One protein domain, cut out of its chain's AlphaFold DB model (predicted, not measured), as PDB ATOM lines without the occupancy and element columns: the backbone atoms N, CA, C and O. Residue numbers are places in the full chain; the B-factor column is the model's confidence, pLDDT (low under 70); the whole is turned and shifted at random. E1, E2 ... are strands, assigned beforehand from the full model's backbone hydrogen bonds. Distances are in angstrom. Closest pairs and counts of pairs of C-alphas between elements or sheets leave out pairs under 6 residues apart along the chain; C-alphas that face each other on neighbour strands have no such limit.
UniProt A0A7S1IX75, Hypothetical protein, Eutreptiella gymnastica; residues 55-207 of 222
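Overview. This is residues 55 to 207 of the 222 residues of the protein "Hypothetical protein" of Eutreptiella gymnastica (UniProt A0A7S1IX75). Two twisted sheets lie face to face as a sandwich, a six-stranded sheet that curls over from edge to edge and a smaller five-stranded sheet, with the strands of the two running roughly along each other at 21 degrees. The long hairpin E1 and E2 lies in the larger sheet and, with its turn at residues 67 to 70, reaches one end of the long axis, while E6 and E7 of the smaller sheet lie nearest the middle of the whole. The printed part has 153 residues, with no named helix and eleven named strands, E1 to E11 along the chain, of the class all strand. The larger sheet has the order E5, E2, E1, E8, E10, E11 and the smaller E4, E3, E6, E7, E9, both mixed. The whole is compact, with a radius of gyration of the C-alphas of 15.3 A, and only just elongated, spanning 50 by 33 by 29 A.

Arrangement. E1, residues 55 to 66, and E2, residues 71 to 83, form a hairpin, antiparallel at 162 degrees, with N 57 and O 81 within hydrogen-bond range at 2.8 A. E3, residues 93 to 99, belongs to the other sheet; its closest C-alpha pair with E2 is Ala 79 and Val 93, 7.2 A apart. E4, residues 109 to 111, makes a hairpin with E3, with N 98 and O 109 at 2.7 A, and is an edge strand. E5, residues 122 to 128, is an edge strand of the larger sheet, antiparallel to E2 with N 73 and O 126 at 2.8 A; the closest C-alphas of E4 and E5, those of Ala 111 and Phe 122, are 6.0 A apart. E6, residues 133 to 140, is antiparallel to E3 at 160 degrees, with N 137 and O 97 at 2.8 A. E7, residues 146 to 153, forms a hairpin with E6, with N 138 and O 148 at 2.7 A. E8, residues 159 to 168, is antiparallel to E1 at 165 degrees, with N 58 and O 164 at 2.8 A; E7 and E8 are near each other, with 6 pairs of C-alphas within 10 A. E9, residues 178 to 182, is the parallel neighbour of E7 at 17 degrees, with N 149 and O 180 at 2.8 A. E10, residues 191 to 197, is parallel to E8, also at 17 degrees, with N 194 and O 165 at 2.8 A. E11, residues 200 to 206, forms a hairpin with E10, with N 195 and O 202 at 2.8 A. Across the sandwich, the closest C-alphas of the edge strands E9 and E11, those of Cys 178 and Val 201, are 7.3 A apart. E4 and E11 are apart.

Along the chain. E1 begins at C-alpha 55, (145.081, 136.272, 126.105), and is 35.7 A long. E2, the longest strand with 13 residues, measures 36.5 A and ends at C-alpha 83, (144.860, 131.785, 128.926). E6 measures 21.6 A, E7 22.2 A and E8 29.6 A. E4 has three residues, and E9 has five. E11 ends at C-alpha 206, (134.061, 147.151, 121.556).

Size, cuts and confidence. The two C-alphas farthest apart, those of Asp 68 and Gly 198, are 51.0 A apart. The printed part has no cut and no long link. Both sheets are twisted, the larger with C-alphas up to 8.1 A off its best plane. The mean pLDDT of the printed part is 89.7; residues 183 to 190, between E9 and E10, and residue 207 are under 70 in this predicted model.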
ATOM      1  N   ARG A  55     146.000 135.179 125.785       95.75
ATOM      2  CA  ARG A  55     145.081 136.272 126.105       95.75
ATOM      3  C   ARG A  55     145.136 136.584 127.582       95.75
ATOM      4  O   ARG A  55     145.089 135.681 128.413       95.75
ATOM      5  N   VAL A  56     145.203 137.867 127.897       96.50
ATOM      6  CA  VAL A  56     145.183 138.384 129.262       96.50
ATOM      7  C   VAL A  56     144.037 139.371 129.370       96.50
ATOM      8  O   VAL A  56     144.010 140.370 128.659       96.50
ATOM      9  N   VAL A  57     143.086 139.095 130.253       95.94
ATOM     10  CA  VAL A  57     141.949 139.971 130.520       95.94
ATOM     11  C   VAL A  57     142.309 140.877 131.688       95.94
ATOM     12  O   VAL A  57     142.512 140.416 132.814       95.94
ATOM     13  N   LEU A  58     142.392 142.171 131.409       96.25
ATOM     14  CA  LEU A  58     142.601 143.226 132.388       96.25
ATOM     15  C   LEU A  58     141.259 143.878 132.692       96.25
ATOM     16  O   LEU A  58     140.565 144.315 131.780       96.25
ATOM     17  N   GLU A  59     140.909 143.961 133.965       95.44
ATOM     18  CA  GLU A  59     139.727 144.661 134.442       95.44
ATOM     19  C   GLU A  59     140.143 145.941 135.158       95.44
ATOM     20  O   GLU A  59     141.080 145.932 135.958       95.44
ATOM     21  N   TYR A  60     139.457 147.037 134.863       95.44
ATOM     22  CA  TYR A  60     139.733 148.346 135.431       95.44
ATOM     23  C   TYR A  60     138.445 149.110 135.703       95.44
ATOM     24  O   TYR A  60     137.417 148.859 135.074       95.44
ATOM     25  N   GLY A  61     138.498 150.070 136.617       94.44
ATOM     26  CA  GLY A  61     137.350 150.913 136.917       94.44
ATOM     27  C   GLY A  61     137.478 151.611 138.260       94.44
ATOM     28  O   GLY A  61     138.589 151.952 138.673       94.44
ATOM     29  N   ASN A  62     136.350 151.840 138.933       95.12
ATOM     30  CA  ASN A  62     136.355 152.363 140.293       95.12
ATOM     31  C   ASN A  62     135.266 151.765 141.184       95.12
ATOM     32  O   ASN A  62     134.181 151.414 140.727       95.12
ATOM     33  N   VAL A  63     135.564 151.745 142.478       95.50
ATOM     34  CA  VAL A  63     134.578 151.699 143.560       95.50
ATOM     35  C   VAL A  63     134.347 153.133 144.025       95.50
ATOM     36  O   VAL A  63     135.282 153.939 144.002       95.50
ATOM     37  N   SER A  64     133.121 153.479 144.408       94.50
ATOM     38  CA  SER A  64     132.850 154.763 145.056       94.50
ATOM     39  C   SER A  64     132.086 154.590 146.356       94.50
ATOM     40  O   SER A  64     131.154 153.792 146.435       94.50
ATOM     41  N   VAL A  65     132.453 155.384 147.353       94.69
ATOM     42  CA  VAL A  65     131.748 155.478 148.631       94.69
ATOM     43  C   VAL A  65     131.353 156.931 148.835       94.69
ATOM     44  O   VAL A  65     132.211 157.819 148.826       94.69
ATOM     45  N   ASP A  66     130.055 157.170 148.995       92.00
ATOM     46  CA  ASP A  66     129.547 158.502 149.300       92.00
ATOM     47  C   ASP A  66     130.013 158.928 150.695       92.00
ATOM     48  O   ASP A  66     129.934 158.168 151.661       92.00
ATOM     49  N   GLY A  67     130.519 160.153 150.789       86.25
ATOM     50  CA  GLY A  67     130.804 160.828 152.049       86.25
ATOM     51  C   GLY A  67     129.996 162.117 152.161       86.25
ATOM     52  O   GLY A  67     129.402 162.575 151.187       86.25
ATOM     53  N   ASP A  68     130.021 162.747 153.337       83.62
ATOM     54  CA  ASP A  68     129.147 163.891 153.652       83.62
ATOM     55  C   ASP A  68     129.316 165.099 152.709       83.62
ATOM     56  O   ASP A  68     128.374 165.853 152.477       83.62
ATOM     57  N   SER A  69     130.520 165.314 152.163       88.31
ATOM     58  CA  SER A  69     130.827 166.458 151.279       88.31
ATOM     59  C   SER A  69     131.582 166.104 149.996       88.31
ATOM     60  O   SER A  69     131.663 166.918 149.073       88.31
ATOM     61  N   LYS A  70     132.173 164.909 149.933       93.00
ATOM     62  CA  LYS A  70     132.971 164.411 148.811       93.00
ATOM     63  C   LYS A  70     132.727 162.919 148.662       93.00
ATOM     64  O   LYS A  70     132.456 162.241 149.646       93.00
ATOM     65  N   VAL A  71     132.910 162.421 147.449       93.81
ATOM     66  CA  VAL A  71     132.875 160.990 147.154       93.81
ATOM     67  C   VAL A  71     134.301 160.453 147.243       93.81
ATOM     68  O   VAL A  71     135.215 161.048 146.659       93.81
ATOM     69  N   SER A  72     134.508 159.361 147.984       95.81
ATOM     70  CA  SER A  72     135.767 158.612 147.930       95.81
ATOM     71  C   SER A  72     135.731 157.688 146.722       95.81
ATOM     72  O   SER A  72     134.808 156.889 146.576       95.81
ATOM     73  N   PHE A  73     136.718 157.816 145.845       95.81
ATOM     74  CA  PHE A  73     136.901 156.969 144.680       95.81
ATOM     75  C   PHE A  73     138.132 156.099 144.891       95.81
ATOM     76  O   PHE A  73     139.222 156.613 145.141       95.81
ATOM     77  N   THR A  74     137.975 154.795 144.700       96.75
ATOM     78  CA  THR A  74     139.094 153.861 144.584       96.75
ATOM     79  C   THR A  74     139.165 153.410 143.139       96.75
ATOM     80  O   THR A  74     138.363 152.576 142.715       96.75
ATOM     81  N   THR A  75     140.089 153.972 142.359       96.62
ATOM     82  CA  THR A  75     140.371 153.458 141.015       96.62
ATOM     83  C   THR A  75     141.209 152.201 141.120       96.62
ATOM     84  O   THR A  75     142.089 152.105 141.976       96.62
ATOM     85  N   PHE A  76     140.938 151.224 140.262       97.44
ATOM     86  CA  PHE A  76     141.635 149.948 140.311       97.44
ATOM     87  C   PHE A  76     141.937 149.387 138.926       97.44
ATOM     88  O   PHE A  76     141.260 149.697 137.942       97.44
ATOM     89  N   LEU A  77     142.942 148.515 138.886       97.81
ATOM     90  CA  LEU A  77     143.243 147.632 137.772       97.81
ATOM     91  C   LEU A  77     143.724 146.271 138.281       97.81
ATOM     92  O   LEU A  77     144.566 146.189 139.176       97.81
ATOM     93  N   ARG A  78     143.230 145.191 137.678       96.69
ATOM     94  CA  ARG A  78     143.649 143.816 137.974       96.69
ATOM     95  C   ARG A  78     143.636 142.943 136.728       96.69
ATOM     96  O   ARG A  78     142.860 143.175 135.808       96.69
ATOM     97  N   ALA A  79     144.470 141.910 136.711       96.12
ATOM     98  CA  ALA A  79     144.345 140.833 135.735       96.12
ATOM     99  C   ALA A  79     143.343 139.804 136.275       96.12
ATOM    100  O   ALA A  79     143.579 139.230 137.334       96.12
ATOM    101  N   VAL A  80     142.226 139.593 135.575       95.31
ATOM    102  CA  VAL A  80     141.147 138.692 136.034       95.31
ATOM    103  C   VAL A  80     141.262 137.289 135.455       95.31
ATOM    104  O   VAL A  80     140.852 136.323 136.088       95.31
ATOM    105  N   ARG A  81     141.827 137.162 134.252       94.81
ATOM    106  CA  ARG A  81     141.990 135.879 133.564       94.81
ATOM    107  C   ARG A  81     143.194 135.931 132.639       94.81
ATOM    108  O   ARG A  81     143.464 136.963 132.028       94.81
ATOM    109  N   ALA A  82     143.894 134.812 132.513       95.31
ATOM    110  CA  ALA A  82     144.910 134.622 131.492       95.31
ATOM    111  C   ALA A  82     144.843 133.197 130.944       95.31
ATOM    112  O   ALA A  82     144.714 132.240 131.703       95.31
ATOM    113  N   GLU A  83     144.927 133.064 129.628       94.56
ATOM    114  CA  GLU A  83     144.860 131.785 128.926       94.56
ATOM    115  C   GLU A  83     145.874 131.731 127.784       94.56
ATOM    116  O   GLU A  83     146.312 132.761 127.272       94.56
ATOM    117  N   GLY A  84     146.249 130.517 127.385       93.00
ATOM    118  CA  GLY A  84     147.200 130.271 126.306       93.00
ATOM    119  C   GLY A  84     148.627 129.973 126.783       93.00
ATOM    120  O   GLY A  84     148.931 130.004 127.980       93.00
ATOM    121  N   PRO A  85     149.531 129.650 125.844       91.38
ATOM    122  CA  PRO A  85     150.831 129.040 126.131       91.38
ATOM    123  C   PRO A  85     151.806 129.947 126.893       91.38
ATOM    124  O   PRO A  85     152.877 129.497 127.314       91.38
ATOM    125  N   HIS A  86     151.512 131.241 127.023       90.69
ATOM    126  CA  HIS A  86     152.394 132.207 127.677       90.69
ATOM    127  C   HIS A  86     151.774 132.877 128.906       90.69
ATOM    128  O   HIS A  86     152.434 133.717 129.511       90.69
ATOM    129  N   ALA A  87     150.573 132.464 129.325       90.12
ATOM    130  CA  ALA A  87     149.865 133.037 130.472       90.12
ATOM    131  C   ALA A  87     150.634 132.905 131.801       90.12
ATOM    132  O   ALA A  87     150.535 133.766 132.665       90.12
ATOM    133  N   SER A  88     151.434 131.847 131.957       89.56
ATOM    134  CA  SER A  88     152.172 131.553 133.197       89.56
ATOM    135  C   SER A  88     153.653 131.955 133.151       89.56
ATOM    136  O   SER A  88     154.413 131.584 134.041       89.56
ATOM    137  N   LYS A  89     154.105 132.684 132.118       86.50
ATOM    138  CA  LYS A  89     155.534 133.019 131.922       86.50
ATOM    139  C   LYS A  89     156.067 134.132 132.836       86.50
ATOM    140  O   LYS A  89     157.231 134.508 132.715       86.50
ATOM    141  N   GLY A  90     155.247 134.666 133.737       89.62
ATOM    142  CA  GLY A  90     155.643 135.687 134.702       89.62
ATOM    143  C   GLY A  90     154.465 136.559 135.138       89.62
ATOM    144  O   GLY A  90     153.316 136.213 134.861       89.62
ATOM    145  N   PRO A  91     154.728 137.702 135.797       92.44
ATOM    146  CA  PRO A  91     153.676 138.638 136.176       92.44
ATOM    147  C   PRO A  91     152.996 139.216 134.933       92.44
ATOM    148  O   PRO A  91     153.663 139.665 134.001       92.44
ATOM    149  N   LEU A  92     151.664 139.224 134.932       95.81
ATOM    150  CA  LEU A  92     150.858 139.790 133.847       95.81
ATOM    151  C   LEU A  92     150.931 141.324 133.842       95.81
ATOM    152  O   LEU A  92     151.024 141.947 132.788       95.81
ATOM    153  N   VAL A  93     150.956 141.924 135.033       96.94
ATOM    154  CA  VAL A  93     151.123 143.362 135.266       96.94
ATOM    155  C   VAL A  93     152.223 143.544 136.304       96.94
ATOM    156  O   VAL A  93     152.189 142.909 137.355       96.94
ATOM    157  N   CYS A  94     153.202 144.389 136.001       96.25
ATOM    158  CA  CYS A  94     154.339 144.672 136.878       96.25
ATOM    159  C   CYS A  94     154.172 145.975 137.656       96.25
ATOM    160  O   CYS A  94     154.750 146.131 138.723       96.25
ATOM    161  N   GLN A  95     153.461 146.947 137.087       97.38
ATOM    162  CA  GLN A  95     153.293 148.261 137.693       97.38
ATOM    163  C   GLN A  95     152.075 148.959 137.094       97.38
ATOM    164  O   GLN A  95     151.803 148.827 135.899       97.38
ATOM    165  N   VAL A  96     151.381 149.744 137.912       98.12
ATOM    166  CA  VAL A  96     150.347 150.675 137.465       98.12
ATOM    167  C   VAL A  96     150.636 152.051 138.042       98.12
ATOM    168  O   VAL A  96     150.754 152.215 139.256       98.12
ATOM    169  N   ASP A  97     150.742 153.040 137.163       97.56
ATOM    170  CA  ASP A  97     150.846 154.444 137.538       97.56
ATOM    171  C   ASP A  97     149.478 155.107 137.403       97.56
ATOM    172  O   ASP A  97     148.903 155.121 136.317       97.56
ATOM    173  N   PHE A  98     148.972 155.687 138.482       96.88
ATOM    174  CA  PHE A  98     147.724 156.437 138.526       96.88
ATOM    175  C   PHE A  98     148.032 157.931 138.502       96.88
ATOM    176  O   PHE A  98     148.771 158.446 139.345       96.88
ATOM    177  N   ASN A  99     147.457 158.646 137.541       95.12
ATOM    178  CA  ASN A  99     147.627 160.085 137.409       95.12
ATOM    179  C   ASN A  99     146.271 160.792 137.323       95.12
ATOM    180  O   ASN A  99     145.609 160.769 136.286       95.12
ATOM    181  N   ILE A 100     145.878 161.448 138.414       92.31
ATOM    182  CA  ILE A 100     144.683 162.306 138.476       92.31
ATOM    183  C   ILE A 100     145.001 163.760 138.115       92.31
ATOM    184  O   ILE A 100     144.150 164.628 138.245       92.31
ATOM    185  N   ASN A 101     146.232 164.065 137.703       87.06
ATOM    186  CA  ASN A 101     146.617 165.400 137.276       87.06
ATOM    187  C   ASN A 101     147.584 165.337 136.083       87.06
ATOM    188  O   ASN A 101     148.796 165.519 136.237       87.06
ATOM    189  N   PRO A 102     147.066 165.070 134.871       72.88
ATOM    190  CA  PRO A 102     147.902 164.786 133.708       72.88
ATOM    191  C   PRO A 102     148.754 165.975 133.239       72.88
ATOM    192  O   PRO A 102     149.620 165.783 132.391       72.88
ATOM    193  N   SER A 103     148.553 167.188 133.773       79.12
ATOM    194  CA  SER A 103     149.449 168.322 133.508       79.12
ATOM    195  C   SER A 103     150.811 168.194 134.203       79.12
ATOM    196  O   SER A 103     151.730 168.939 133.870       79.12
ATOM    197  N   TYR A 104     150.962 167.274 135.162       78.69
ATOM    198  CA  TYR A 104     152.226 166.993 135.838       78.69
ATOM    199  C   TYR A 104     152.909 165.770 135.222       78.69
ATOM    200  O   TYR A 104     152.273 164.770 134.896       78.69
ATOM    201  N   SER A 105     154.237 165.844 135.096       79.69
ATOM    202  CA  SER A 105     155.057 164.791 134.484       79.69
ATOM    203  C   SER A 105     155.183 163.527 135.336       79.69
ATOM    204  O   SER A 105     155.492 162.461 134.809       79.69
ATOM    205  N   LYS A 106     154.968 163.636 136.650       87.88
ATOM    206  CA  LYS A 106     155.012 162.507 137.581       87.88
ATOM    207  C   LYS A 106     153.601 161.971 137.818       87.88
ATOM    208  O   LYS A 106     152.684 162.782 137.967       87.88
ATOM    209  N   PRO A 107     153.421 160.642 137.896       91.69
ATOM    210  CA  PRO A 107     152.143 160.087 138.306       91.69
ATOM    211  C   PRO A 107     151.828 160.506 139.741       91.69
ATOM    212  O   PRO A 107     152.728 160.747 140.548       91.69
ATOM    213  N   THR A 108     150.539 160.590 140.055       95.06
ATOM    214  CA  THR A 108     150.085 160.890 141.412       95.06
ATOM    215  C   THR A 108     150.431 159.747 142.359       95.06
ATOM    216  O   THR A 108     150.843 159.984 143.491       95.06
ATOM    217  N   PHE A 109     150.303 158.511 141.879       97.06
ATOM    218  CA  PHE A 109     150.601 157.312 142.643       97.06
ATOM    219  C   PHE A 109     151.122 156.195 141.735       97.06
ATOM    220  O   PHE A 109     150.681 156.059 140.600       97.06
ATOM    221  N   THR A 110     152.041 155.377 142.244       97.75
ATOM    222  CA  THR A 110     152.604 154.223 141.531       97.75
ATOM    223  C   THR A 110     152.479 152.987 142.410       97.75
ATOM    224  O   THR A 110     153.061 152.934 143.493       97.75
ATOM    225  N   ALA A 111     151.779 151.969 141.914       97.81
ATOM    226  CA  ALA A 111     151.673 150.660 142.540       97.81
ATOM    227  C   ALA A 111     152.544 149.655 141.774       97.81
ATOM    228  O   ALA A 111     152.322 149.418 140.590       97.81
ATOM    229  N   LYS A 112     153.543 149.067 142.442       97.12
ATOM    230  CA  LYS A 112     154.439 148.039 141.867       97.12
ATOM    231  C   LYS A 112     153.977 146.608 142.140       97.12
ATOM    232  O   LYS A 112     154.508 145.658 141.585       97.12
ATOM    233  N   GLU A 113     152.988 146.463 143.005       95.44
ATOM    234  CA  GLU A 113     152.348 145.203 143.346       95.44
ATOM    235  C   GLU A 113     150.873 145.475 143.673       95.44
ATOM    236  O   GLU A 113     150.533 146.624 143.998       95.44
ATOM    237  N   PRO A 114     149.987 144.467 143.575       96.19
ATOM    238  CA  PRO A 114     148.604 144.604 144.012       96.19
ATOM    239  C   PRO A 114     148.549 145.002 145.491       96.19
ATOM    240  O   PRO A 114     148.951 144.240 146.370       96.19
ATOM    241  N   ASN A 115     148.073 146.213 145.762       95.88
ATOM    242  CA  ASN A 115     148.039 146.809 147.096       95.88
ATOM    243  C   ASN A 115     146.661 146.691 147.767       95.88
ATOM    244  O   ASN A 115     146.571 146.825 148.987       95.88
ATOM    245  N   ASP A 116     145.602 146.396 147.007       93.06
ATOM    246  CA  ASP A 116     144.280 146.095 147.551       93.06
ATOM    247  C   ASP A 116     144.065 144.581 147.618       93.06
ATOM    248  O   ASP A 116     143.859 143.911 146.604       93.06
ATOM    249  N   LYS A 117     144.087 144.038 148.839       90.00
ATOM    250  CA  LYS A 117     143.869 142.606 149.092       90.00
ATOM    251  C   LYS A 117     142.427 142.160 148.860       90.00
ATOM    252  O   LYS A 117     142.217 140.987 148.574       90.00
ATOM    253  N   LYS A 118     141.445 143.054 149.012       89.25
ATOM    254  CA  LYS A 118     140.025 142.727 148.816       89.25
ATOM    255  C   LYS A 118     139.717 142.601 147.330       89.25
ATOM    256  O   LYS A 118     139.047 141.662 146.921       89.25
ATOM    257  N   LEU A 119     140.234 143.533 146.532       85.31
ATOM    258  CA  LEU A 119     140.055 143.521 145.081       85.31
ATOM    259  C   LEU A 119     141.063 142.613 144.362       85.31
ATOM    260  O   LEU A 119     140.822 142.232 143.214       85.31
ATOM    261  N   GLY A 120     142.183 142.280 145.013       91.62
ATOM    262  CA  GLY A 120     143.320 141.615 144.373       91.62
ATOM    263  C   GLY A 120     143.931 142.491 143.279       91.62
ATOM    264  O   GLY A 120     144.291 141.992 142.214       91.62
ATOM    265  N   ALA A 121     143.965 143.807 143.501       95.69
ATOM    266  CA  ALA A 121     144.177 144.803 142.457       95.69
ATOM    267  C   ALA A 121     145.284 145.802 142.803       95.69
ATOM    268  O   ALA A 121     145.603 146.051 143.966       95.69
ATOM    269  N   PHE A 122     145.832 146.416 141.759       98.38
ATOM    270  CA  PHE A 122     146.520 147.695 141.867       98.38
ATOM    271  C   PHE A 122     145.443 148.761 142.034       98.38
ATOM    272  O   PHE A 122     144.506 148.805 141.241       98.38
ATOM    273  N   SER A 123     145.554 149.605 143.050       97.69
ATOM    274  CA  SER A 123     144.506 150.559 143.397       97.69
ATOM    275  C   SER A 123     145.065 151.891 143.871       97.69
ATOM    276  O   SER A 123     146.177 151.966 144.403       97.69
ATOM    277  N   TYR A 124     144.265 152.937 143.700       97.44
ATOM    278  CA  TYR A 124     144.532 154.264 144.222       97.44
ATOM    279  C   TYR A 124     143.239 154.886 144.752       97.44
ATOM    280  O   TYR A 124     142.265 155.032 144.014       97.44
ATOM    281  N   GLU A 125     143.233 155.244 146.036       96.19
ATOM    282  CA  GLU A 125     142.096 155.887 146.695       96.19
ATOM    283  C   GLU A 125     142.308 157.400 146.815       96.19
ATOM    284  O   GLU A 125     143.391 157.869 147.177       96.19
ATOM    285  N   TYR A 126     141.265 158.171 146.508       94.62
ATOM    286  CA  TYR A 126     141.247 159.625 146.620       94.62
ATOM    287  C   TYR A 126     139.811 160.159 146.705       94.62
ATOM    288  O   TYR A 126     138.883 159.563 146.169       94.62
ATOM    289  N   SER A 127     139.609 161.320 147.336       94.44
ATOM    290  CA  SER A 127     138.268 161.903 147.511       94.44
ATOM    291  C   SER A 127     138.076 163.190 146.713       94.44
ATOM    292  O   SER A 127     138.861 164.133 146.837       94.44
ATOM    293  N   MET A 128     136.996 163.265 145.931       92.25
ATOM    294  CA  MET A 128     136.696 164.391 145.037       92.25
ATOM    295  C   MET A 128     135.228 164.810 145.130       92.25
ATOM    296  O   MET A 128     134.345 164.007 145.410       92.25
ATOM    297  N   ALA A 129     134.957 166.090 144.871       90.62
ATOM    298  CA  ALA A 129     133.591 166.624 144.865       90.62
ATOM    299  C   ALA A 129     132.822 166.313 143.565       90.62
ATOM    300  O   ALA A 129     131.616 166.528 143.497       90.62
ATOM    301  N   ARG A 130     133.522 165.892 142.502       89.38
ATOM    302  CA  ARG A 130     132.959 165.629 141.170       89.38
ATOM    303  C   ARG A 130     133.716 164.481 140.490       89.38
ATOM    304  O   ARG A 130     134.902 164.310 140.789       89.38
ATOM    305  N   PRO A 131     133.078 163.762 139.547       89.06
ATOM    306  CA  PRO A 131     133.759 162.895 138.587       89.06
ATOM    307  C   PRO A 131     134.969 163.581 137.942       89.06
ATOM    308  O   PRO A 131     134.872 164.726 137.498       89.06
ATOM    309  N   TYR A 132     136.109 162.891 137.909       88.44
ATOM    310  CA  TYR A 132     137.369 163.433 137.399       88.44
ATOM    311  C   TYR A 132     138.174 162.361 136.640       88.44
ATOM    312  O   TYR A 132     138.161 161.196 137.051       88.44
ATOM    313  N   PRO A 133     138.876 162.705 135.544       90.50
ATOM    314  CA  PRO A 133     139.688 161.743 134.808       90.50
ATOM    315  C   PRO A 133     140.903 161.266 135.613       90.50
ATOM    316  O   PRO A 133     141.680 162.058 136.141       90.50
ATOM    317  N   CYS A 134     141.113 159.958 135.619       92.00
ATOM    318  CA  CYS A 134     142.323 159.285 136.060       92.00
ATOM    319  C   CYS A 134     142.988 158.631 134.841       92.00
ATOM    320  O   CYS A 134     142.362 157.861 134.110       92.00
ATOM    321  N   VAL A 135     144.258 158.946 134.593       93.12
ATOM    322  CA  VAL A 135     145.066 158.276 133.569       93.12
ATOM    323  C   VAL A 135     145.876 157.175 134.240       93.12
ATOM    324  O   VAL A 135     146.709 157.456 135.098       93.12
ATOM    325  N   MET A 136     145.641 155.930 133.839       95.06
ATOM    326  CA  MET A 136     146.373 154.756 134.300       95.06
ATOM    327  C   MET A 136     147.415 154.358 133.259       95.06
ATOM    328  O   MET A 136     147.067 154.096 132.111       95.06
ATOM    329  N   THR A 137     148.687 154.282 133.646       96.12
ATOM    330  CA  THR A 137     149.740 153.680 132.816       96.12
ATOM    331  C   THR A 137     150.045 152.290 133.345       96.12
ATOM    332  O   THR A 137     150.567 152.135 134.445       96.12
ATOM    333  N   VAL A 138     149.693 151.277 132.565       97.06
ATOM    334  CA  VAL A 138     149.801 149.862 132.906       97.06
ATOM    335  C   VAL A 138     151.044 149.297 132.247       97.06
ATOM    336  O   VAL A 138     151.131 149.193 131.021       97.06
ATOM    337  N   HIS A 139     152.002 148.902 133.069       96.94
ATOM    338  CA  HIS A 139     153.214 148.231 132.627       96.94
ATOM    339  C   HIS A 139     152.971 146.730 132.697       96.94
ATOM    340  O   HIS A 139     153.028 146.130 133.774       96.94
ATOM    341  N   CYS A 140     152.657 146.121 131.554       95.56
ATOM    342  CA  CYS A 140     152.467 144.677 131.488       95.56
ATOM    343  C   CYS A 140     153.804 143.940 131.661       95.56
ATOM    344  O   CYS A 140     154.885 144.517 131.511       95.56
ATOM    345  N   GLY A 141     153.724 142.637 131.936       94.25
ATOM    346  CA  GLY A 141     154.890 141.759 131.993       94.25
ATOM    347  C   GLY A 141     155.810 141.914 130.772       94.25
ATOM    348  O   GLY A 141     155.308 142.044 129.650       94.25
ATOM    349  N   PRO A 142     157.149 141.829 130.927       92.69
ATOM    350  CA  PRO A 142     158.083 141.970 129.804       92.69
ATOM    351  C   PRO A 142     157.802 141.008 128.642       92.69
ATOM    352  O   PRO A 142     158.026 141.356 127.489       92.69
ATOM    353  N   HIS A 143     157.268 139.821 128.941       92.44
ATOM    354  CA  HIS A 143     156.890 138.810 127.954       92.44
ATOM    355  C   HIS A 143     155.637 139.184 127.141       92.44
ATOM    356  O   HIS A 143     155.467 138.678 126.035       92.44
ATOM    357  N   ILE A 144     154.777 140.064 127.661       93.94
ATOM    358  CA  ILE A 144     153.622 140.619 126.942       93.94
ATOM    359  C   ILE A 144     154.101 141.746 126.027       93.94
ATOM    360  O   ILE A 144     153.719 141.801 124.860       93.94
ATOM    361  N   GLY A 145     154.991 142.607 126.535       91.44
ATOM    362  CA  GLY A 145     155.639 143.648 125.737       91.44
ATOM    363  C   GLY A 145     154.718 144.783 125.309       91.44
ATOM    364  O   GLY A 145     154.925 145.386 124.261       91.44
ATOM    365  N   VAL A 146     153.692 145.054 126.109       93.12
ATOM    366  CA  VAL A 146     152.722 146.123 125.882       93.12
ATOM    367  C   VAL A 146     152.686 147.024 127.113       93.12
ATOM    368  O   VAL A 146     152.656 146.545 128.244       93.12
ATOM    369  N   GLN A 147     152.675 148.335 126.899       95.25
ATOM    370  CA  GLN A 147     152.389 149.328 127.928       95.25
ATOM    371  C   GLN A 147     151.097 150.045 127.540       95.25
ATOM    372  O   GLN A 147     151.043 150.677 126.485       95.25
ATOM    373  N   LEU A 148     150.062 149.932 128.373       94.50
ATOM    374  CA  LEU A 148     148.757 150.536 128.103       94.50
ATOM    375  C   LEU A 148     148.638 151.872 128.831       94.50
ATOM    376  O   LEU A 148     148.938 151.957 130.015       94.50
ATOM    377  N   THR A 149     148.129 152.889 128.154       93.50
ATOM    378  CA  THR A 149     147.697 154.146 128.766       93.50
ATOM    379  C   THR A 149     146.184 154.220 128.671       93.50
ATOM    380  O   THR A 149     145.648 154.419 127.584       93.50
ATOM    381  N   ILE A 150     145.498 154.061 129.797       92.12
ATOM    382  CA  ILE A 150     144.038 154.067 129.892       92.12
ATOM    383  C   ILE A 150     143.609 155.408 130.476       92.12
ATOM    384  O   ILE A 150     144.011 155.762 131.582       92.12
ATOM    385  N   ARG A 151     142.783 156.165 129.754       90.31
ATOM    386  CA  ARG A 151     142.106 157.340 130.319       90.31
ATOM    387  C   ARG A 151     140.733 156.900 130.810       90.31
ATOM    388  O   ARG A 151     139.940 156.436 130.004       90.31
ATOM    389  N   TYR A 152     140.474 157.048 132.103       90.12
ATOM    390  CA  TYR A 152     139.228 156.626 132.730       90.12
ATOM    391  C   TYR A 152     138.629 157.758 133.554       90.12
ATOM    392  O   TYR A 152     139.271 158.257 134.477       90.12
ATOM    393  N   THR A 153     137.396 158.155 133.261       90.88
ATOM    394  CA  THR A 153     136.662 159.088 134.122       90.88
ATOM    395  C   THR A 153     135.911 158.322 135.209       90.88
ATOM    396  O   THR A 153     135.056 157.490 134.903       90.88
ATOM    397  N   VAL A 154     136.217 158.599 136.484       90.94
ATOM    398  CA  VAL A 154     135.525 157.932 137.603       90.94
ATOM    399  C   VAL A 154     134.048 158.284 137.637       90.94
ATOM    400  O   VAL A 154     133.659 159.400 137.299       90.94
ATOM    401  N   GLN A 155     133.232 157.341 138.088       90.44
ATOM    402  CA  GLN A 155     131.785 157.493 138.178       90.44
ATOM    403  C   GLN A 155     131.352 157.350 139.634       90.44
ATOM    404  O   GLN A 155     131.830 156.458 140.335       90.44
ATOM    405  N   ALA A 156     130.456 158.230 140.088       90.31
ATOM    406  CA  ALA A 156     129.840 158.174 141.418       90.31
ATOM    407  C   ALA A 156     128.736 157.105 141.446       90.31
ATOM    408  O   ALA A 156     127.555 157.394 141.610       90.31
ATOM    409  N   VAL A 157     129.140 155.871 141.166       89.38
ATOM    410  CA  VAL A 157     128.321 154.662 141.177       89.38
ATOM    411  C   VAL A 157     129.105 153.643 142.004       89.38
ATOM    412  O   VAL A 157     130.308 153.514 141.760       89.38
ATOM    413  N   PRO A 158     128.467 152.907 142.942       91.44
ATOM    414  CA  PRO A 158     129.171 152.101 143.943       91.44
ATOM    415  C   PRO A 158     130.283 151.212 143.386       91.44
ATOM    416  O   PRO A 158     131.327 151.063 144.015       91.44
ATOM    417  N   HIS A 159     130.083 150.653 142.193       92.19
ATOM    418  CA  HIS A 159     131.093 149.877 141.497       92.19
ATOM    419  C   HIS A 159     130.902 149.965 139.978       92.19
ATOM    420  O   HIS A 159     129.819 149.689 139.463       92.19
ATOM    421  N   VAL A 160     131.973 150.288 139.258       91.31
ATOM    422  CA  VAL A 160     132.047 150.240 137.794       91.31
ATOM    423  C   VAL A 160     133.318 149.503 137.407       91.31
ATOM    424  O   VAL A 160     134.397 149.835 137.893       91.31
ATOM    425  N   ALA A 161     133.194 148.528 136.510       91.12
ATOM    426  CA  ALA A 161     134.309 147.740 136.001       91.12
ATOM    427  C   ALA A 161     134.184 147.542 134.492       91.12
ATOM    428  O   ALA A 161     133.082 147.425 133.959       91.12
ATOM    429  N   ARG A 162     135.326 147.527 133.813       91.00
ATOM    430  CA  ARG A 162     135.487 147.488 132.358       91.00
ATOM    431  C   ARG A 162     136.671 146.600 132.010       91.00
ATOM    432  O   ARG A 162     137.540 146.402 132.856       91.00
ATOM    433  N   ARG A 163     136.719 146.044 130.800       92.94
ATOM    434  CA  ARG A 163     137.684 144.995 130.440       92.94
ATOM    435  C   ARG A 163     138.429 145.276 129.145       92.94
ATOM    436  O   ARG A 163     137.830 145.459 128.093       92.94
ATOM    437  N   ILE A 164     139.753 145.199 129.211       93.56
ATOM    438  CA  ILE A 164     140.629 145.171 128.042       93.56
ATOM    439  C   ILE A 164     141.238 143.784 127.957       93.56
ATOM    440  O   ILE A 164     141.858 143.309 128.907       93.56
ATOM    441  N   VAL A 165     141.100 143.143 126.808       94.75
ATOM    442  CA  VAL A 165     141.804 141.899 126.533       94.75
ATOM    443  C   VAL A 165     143.077 142.229 125.761       94.75
ATOM    444  O   VAL A 165     143.044 142.934 124.758       94.75
ATOM    445  N   VAL A 166     144.212 141.731 126.233       95.38
ATOM    446  CA  VAL A 166     145.503 141.825 125.550       95.38
ATOM    447  C   VAL A 166     145.812 140.458 124.958       95.38
ATOM    448  O   VAL A 166     146.023 139.497 125.696       95.38
ATOM    449  N   GLU A 167     145.811 140.363 123.634       95.12
ATOM    450  CA  GLU A 167     146.100 139.144 122.882       95.12
ATOM    451  C   GLU A 167     147.481 139.230 122.224       95.12
ATOM    452  O   GLU A 167     147.833 140.248 121.627       95.12
ATOM    453  N   PHE A 168     148.268 138.158 122.321       93.75
ATOM    454  CA  PHE A 168     149.565 138.047 121.662       93.75
ATOM    455  C   PHE A 168     149.919 136.598 121.323       93.75
ATOM    456  O   PHE A 168     149.601 135.671 122.063       93.75
ATOM    457  N   ASP A 169     150.618 136.394 120.214       89.06
ATOM    458  CA  ASP A 169     150.960 135.070 119.673       89.06
ATOM    459  C   ASP A 169     152.336 134.549 120.111       89.06
ATOM    460  O   ASP A 169     152.579 133.345 120.140       89.06
ATOM    461  N   GLN A 170     153.252 135.448 120.465       88.44
ATOM    462  CA  GLN A 170     154.619 135.106 120.863       88.44
ATOM    463  C   GLN A 170     155.061 135.927 122.077       88.44
ATOM    464  O   GLN A 170     154.545 137.020 122.306       88.44
ATOM    465  N   PRO A 171     156.046 135.488 122.871       88.12
ATOM    466  CA  PRO A 171     156.629 136.343 123.892       88.12
ATOM    467  C   PRO A 171     157.339 137.524 123.231       88.12
ATOM    468  O   PRO A 171     157.994 137.375 122.201       88.12
ATOM    469  N   HIS A 172     157.227 138.702 123.824       88.81
ATOM    470  CA  HIS A 172     157.946 139.868 123.351       88.81
ATOM    471  C   HIS A 172     159.447 139.729 123.634       88.81
ATOM    472  O   HIS A 172     159.863 139.418 124.749       88.81
ATOM    473  N   THR A 173     160.266 139.993 122.618       84.25
ATOM    474  CA  THR A 173     161.731 139.858 122.681       84.25
ATOM    475  C   THR A 173     162.468 141.194 122.601       84.25
ATOM    476  O   THR A 173     163.668 141.249 122.869       84.25
ATOM    477  N   ALA A 174     161.785 142.288 122.244       81.38
ATOM    478  CA  ALA A 174     162.422 143.595 122.119       81.38
ATOM    479  C   ALA A 174     162.732 144.222 123.492       81.38
ATOM    480  O   ALA A 174     162.159 143.863 124.521       81.38
ATOM    481  N   ARG A 175     163.636 145.210 123.509       79.56
ATOM    482  CA  ARG A 175     164.049 145.906 124.744       79.56
ATOM    483  C   ARG A 175     162.998 146.864 125.304       79.56
ATOM    484  O   ARG A 175     163.074 147.210 126.478       79.56
ATOM    485  N   ARG A 176     162.083 147.359 124.467       86.88
ATOM    486  CA  ARG A 176     161.067 148.348 124.849       86.88
ATOM    487  C   ARG A 176     159.679 147.818 124.511       86.88
ATOM    488  O   ARG A 176     159.543 147.280 123.415       86.88
ATOM    489  N   PRO A 177     158.690 147.981 125.402       89.19
ATOM    490  CA  PRO A 177     157.321 147.585 125.114       89.19
ATOM    491  C   PRO A 177     156.700 148.496 124.053       89.19
ATOM    492  O   PRO A 177     157.049 149.675 123.933       89.19
ATOM    493  N   CYS A 178     155.726 147.963 123.324       90.44
ATOM    494  CA  CYS A 178     154.850 148.753 122.475       90.44
ATOM    495  C   CYS A 178     153.938 149.619 123.352       90.44
ATOM    496  O   CYS A 178     153.222 149.099 124.209       90.44
ATOM    497  N   GLN A 179     153.958 150.934 123.142       91.06
ATOM    498  CA  GLN A 179     153.068 151.859 123.843       91.06
ATOM    499  C   GLN A 179     151.728 151.946 123.121       91.06
ATOM    500  O   GLN A 179     151.679 152.145 121.908       91.06
ATOM    501  N   VAL A 180     150.644 151.806 123.876       88.75
ATOM    502  CA  VAL A 180     149.283 151.751 123.351       88.75
ATOM    503  C   VAL A 180     148.409 152.668 124.181       88.75
ATOM    504  O   VAL A 180     148.368 152.550 125.402       88.75
ATOM    505  N   ALA A 181     147.687 153.567 123.527       85.56
ATOM    506  CA  ALA A 181     146.750 154.445 124.204       85.56
ATOM    507  C   ALA A 181     145.322 153.921 124.007       85.56
ATOM    508  O   ALA A 181     144.848 153.808 122.881       85.56
ATOM    509  N   PHE A 182     144.649 153.614 125.111       77.75
ATOM    510  CA  PHE A 182     143.231 153.286 125.165       77.75
ATOM    511  C   PHE A 182     142.501 154.525 125.698       77.75
ATOM    512  O   PHE A 182     142.324 154.717 126.904       77.75
ATOM    513  N   LEU A 183     142.211 155.451 124.785       69.00
ATOM    514  CA  LEU A 183     141.665 156.771 125.099       69.00
ATOM    515  C   LEU A 183     140.162 156.780 124.836       69.00
ATOM    516  O   LEU A 183     139.740 156.272 123.806       69.00
ATOM    517  N   GLU A 184     139.382 157.388 125.731       59.00
ATOM    518  CA  GLU A 184     137.949 157.634 125.534       59.00
ATOM    519  C   GLU A 184     137.708 158.459 124.252       59.00
ATOM    520  O   GLU A 184     138.041 159.650 124.225       59.00
ATOM    521  N   PRO A 185     137.088 157.903 123.195       50.59
ATOM    522  CA  PRO A 185     136.567 158.699 122.101       50.59
ATOM    523  C   PRO A 185     135.144 159.115 122.488       50.59
ATOM    524  O   PRO A 185     134.187 158.376 122.289       50.59
ATOM    525  N   GLY A 186     135.014 160.290 123.099       52.47
ATOM    526  CA  GLY A 186     133.827 161.155 123.044       52.47
ATOM    527  C   GLY A 186     132.454 160.684 123.559       52.47
ATOM    528  O   GLY A 186     131.614 161.559 123.718       52.47
ATOM    529  N   SER A 187     132.156 159.402 123.814       51.16
ATOM    530  CA  SER A 187     130.864 158.964 124.412       51.16
ATOM    531  C   SER A 187     130.786 157.470 124.804       51.16
ATOM    532  O   SER A 187     129.712 156.877 124.775       51.16
ATOM    533  N   THR A 188     131.904 156.882 125.257       54.19
ATOM    534  CA  THR A 188     132.100 155.466 125.678       54.19
ATOM    535  C   THR A 188     131.916 154.414 124.574       54.19
ATOM    536  O   THR A 188     130.920 154.400 123.859       54.19
ATOM    537  N   PRO A 189     132.899 153.507 124.428       56.69
ATOM    538  CA  PRO A 189     132.882 152.321 125.283       56.69
ATOM    539  C   PRO A 189     134.260 151.908 125.825       56.69
ATOM    540  O   PRO A 189     135.310 152.157 125.239       56.69
ATOM    541  N   ASN A 190     134.224 151.270 126.994       67.62
ATOM    542  CA  ASN A 190     135.371 151.006 127.865       67.62
ATOM    543  C   ASN A 190     135.876 149.553 127.805       67.62
ATOM    544  O   ASN A 190     136.752 149.162 128.571       67.62
ATOM    545  N   ASN A 191     135.319 148.744 126.909       85.50
ATOM    546  CA  ASN A 191     135.848 147.417 126.652       85.50
ATOM    547  C   ASN A 191     136.599 147.417 125.332       85.50
ATOM    548  O   ASN A 191     136.282 148.175 124.410       85.50
ATOM    549  N   GLY A 192     137.589 146.549 125.215       89.00
ATOM    550  CA  GLY A 192     138.281 146.421 123.950       89.00
ATOM    551  C   GLY A 192     139.329 145.343 123.925       89.00
ATOM    552  O   GLY A 192     139.559 144.617 124.892       89.00
ATOM    553  N   TRP A 193     139.968 145.284 122.774       91.75
ATOM    554  CA  TRP A 193     141.012 144.343 122.459       91.75
ATOM    555  C   TRP A 193     142.276 145.089 122.059       91.75
ATOM    556  O   TRP A 193     142.242 146.063 121.307       91.75
ATOM    557  N   VAL A 194     143.406 144.601 122.547       92.88
ATOM    558  CA  VAL A 194     144.737 144.997 122.108       92.88
ATOM    559  C   VAL A 194     145.407 143.753 121.552       92.88
ATOM    560  O   VAL A 194     145.740 142.841 122.305       92.88
ATOM    561  N   PHE A 195     145.605 143.717 120.242       92.81
ATOM    562  CA  PHE A 195     146.280 142.625 119.551       92.81
ATOM    563  C   PHE A 195     147.734 142.994 119.309       92.81
ATOM    564  O   PHE A 195     148.011 144.028 118.696       92.81
ATOM    565  N   ARG A 196     148.662 142.144 119.743       92.19
ATOM    566  CA  ARG A 196     150.099 142.292 119.506       92.19
ATOM    567  C   ARG A 196     150.612 141.111 118.686       92.19
ATOM    568  O   ARG A 196     150.759 140.008 119.206       92.19
ATOM    569  N   HIS A 197     150.955 141.368 117.428       87.19
ATOM    570  CA  HIS A 197     151.545 140.381 116.519       87.19
ATOM    571  C   HIS A 197     152.952 140.830 116.144       87.19
ATOM    572  O   HIS A 197     153.142 141.814 115.424       87.19
ATOM    573  N   GLY A 198     153.962 140.148 116.686       81.88
ATOM    574  CA  GLY A 198     155.348 140.611 116.592       81.88
ATOM    575  C   GLY A 198     155.505 142.040 117.136       81.88
ATOM    576  O   GLY A 198     155.272 142.270 118.324       81.88
ATOM    577  N   ALA A 199     155.896 142.975 116.261       79.31
ATOM    578  CA  ALA A 199     156.066 144.402 116.563       79.31
ATOM    579  C   ALA A 199     154.818 145.260 116.267       79.31
ATOM    580  O   ALA A 199     154.790 146.445 116.601       79.31
ATOM    581  N   THR A 200     153.802 144.690 115.619       85.44
ATOM    582  CA  THR A 200     152.577 145.403 115.258       85.44
ATOM    583  C   THR A 200     151.578 145.326 116.400       85.44
ATOM    584  O   THR A 200     151.347 144.251 116.958       85.44
ATOM    585  N   VAL A 201     150.951 146.462 116.715       90.12
ATOM    586  CA  VAL A 201     149.852 146.531 117.678       90.12
ATOM    587  C   VAL A 201     148.612 147.126 117.036       90.12
ATOM    588  O   VAL A 201     148.683 148.162 116.377       90.12
ATOM    589  N   LYS A 202     147.473 146.471 117.253       91.06
ATOM    590  CA  LYS A 202     146.149 146.924 116.832       91.06
ATOM    591  C   LYS A 202     145.258 147.062 118.059       91.06
ATOM    592  O   LYS A 202     145.272 146.194 118.928       91.06
ATOM    593  N   VAL A 203     144.478 148.136 118.110       89.44
ATOM    594  CA  VAL A 203     143.473 148.361 119.153       89.44
ATOM    595  C   VAL A 203     142.097 148.319 118.516       89.44
ATOM    596  O   VAL A 203     141.865 148.966 117.497       89.44
ATOM    597  N   GLU A 204     141.195 147.564 119.124       88.25
ATOM    598  CA  GLU A 204     139.785 147.527 118.764       88.25
ATOM    599  C   GLU A 204     138.950 147.903 119.982       88.25
ATOM    600  O   GLU A 204     139.074 147.308 121.051       88.25
ATOM    601  N   HIS A 205     138.096 148.907 119.823       84.19
ATOM    602  CA  HIS A 205     137.139 149.298 120.849       84.19
ATOM    603  C   HIS A 205     135.832 148.546 120.606       84.19
ATOM    604  O   HIS A 205     135.288 148.585 119.502       84.19
ATOM    605  N   LEU A 206     135.331 147.862 121.631       76.75
ATOM    606  CA  LEU A 206     134.061 147.151 121.556       76.75
ATOM    607  C   LEU A 206     132.942 148.103 121.932       76.75
ATOM    608  O   LEU A 206     132.921 148.590 123.057       76.75
ATOM    609  N   GLN A 207     132.003 148.345 121.021       66.50
ATOM    610  CA  GLN A 207     130.777 149.057 121.364       66.50
ATOM    611  C   GLN A 207     129.908 148.171 122.256       66.50
ATOM    612  O   GLN A 207     129.542 147.070 121.853       66.50
TER     613      GLN A 207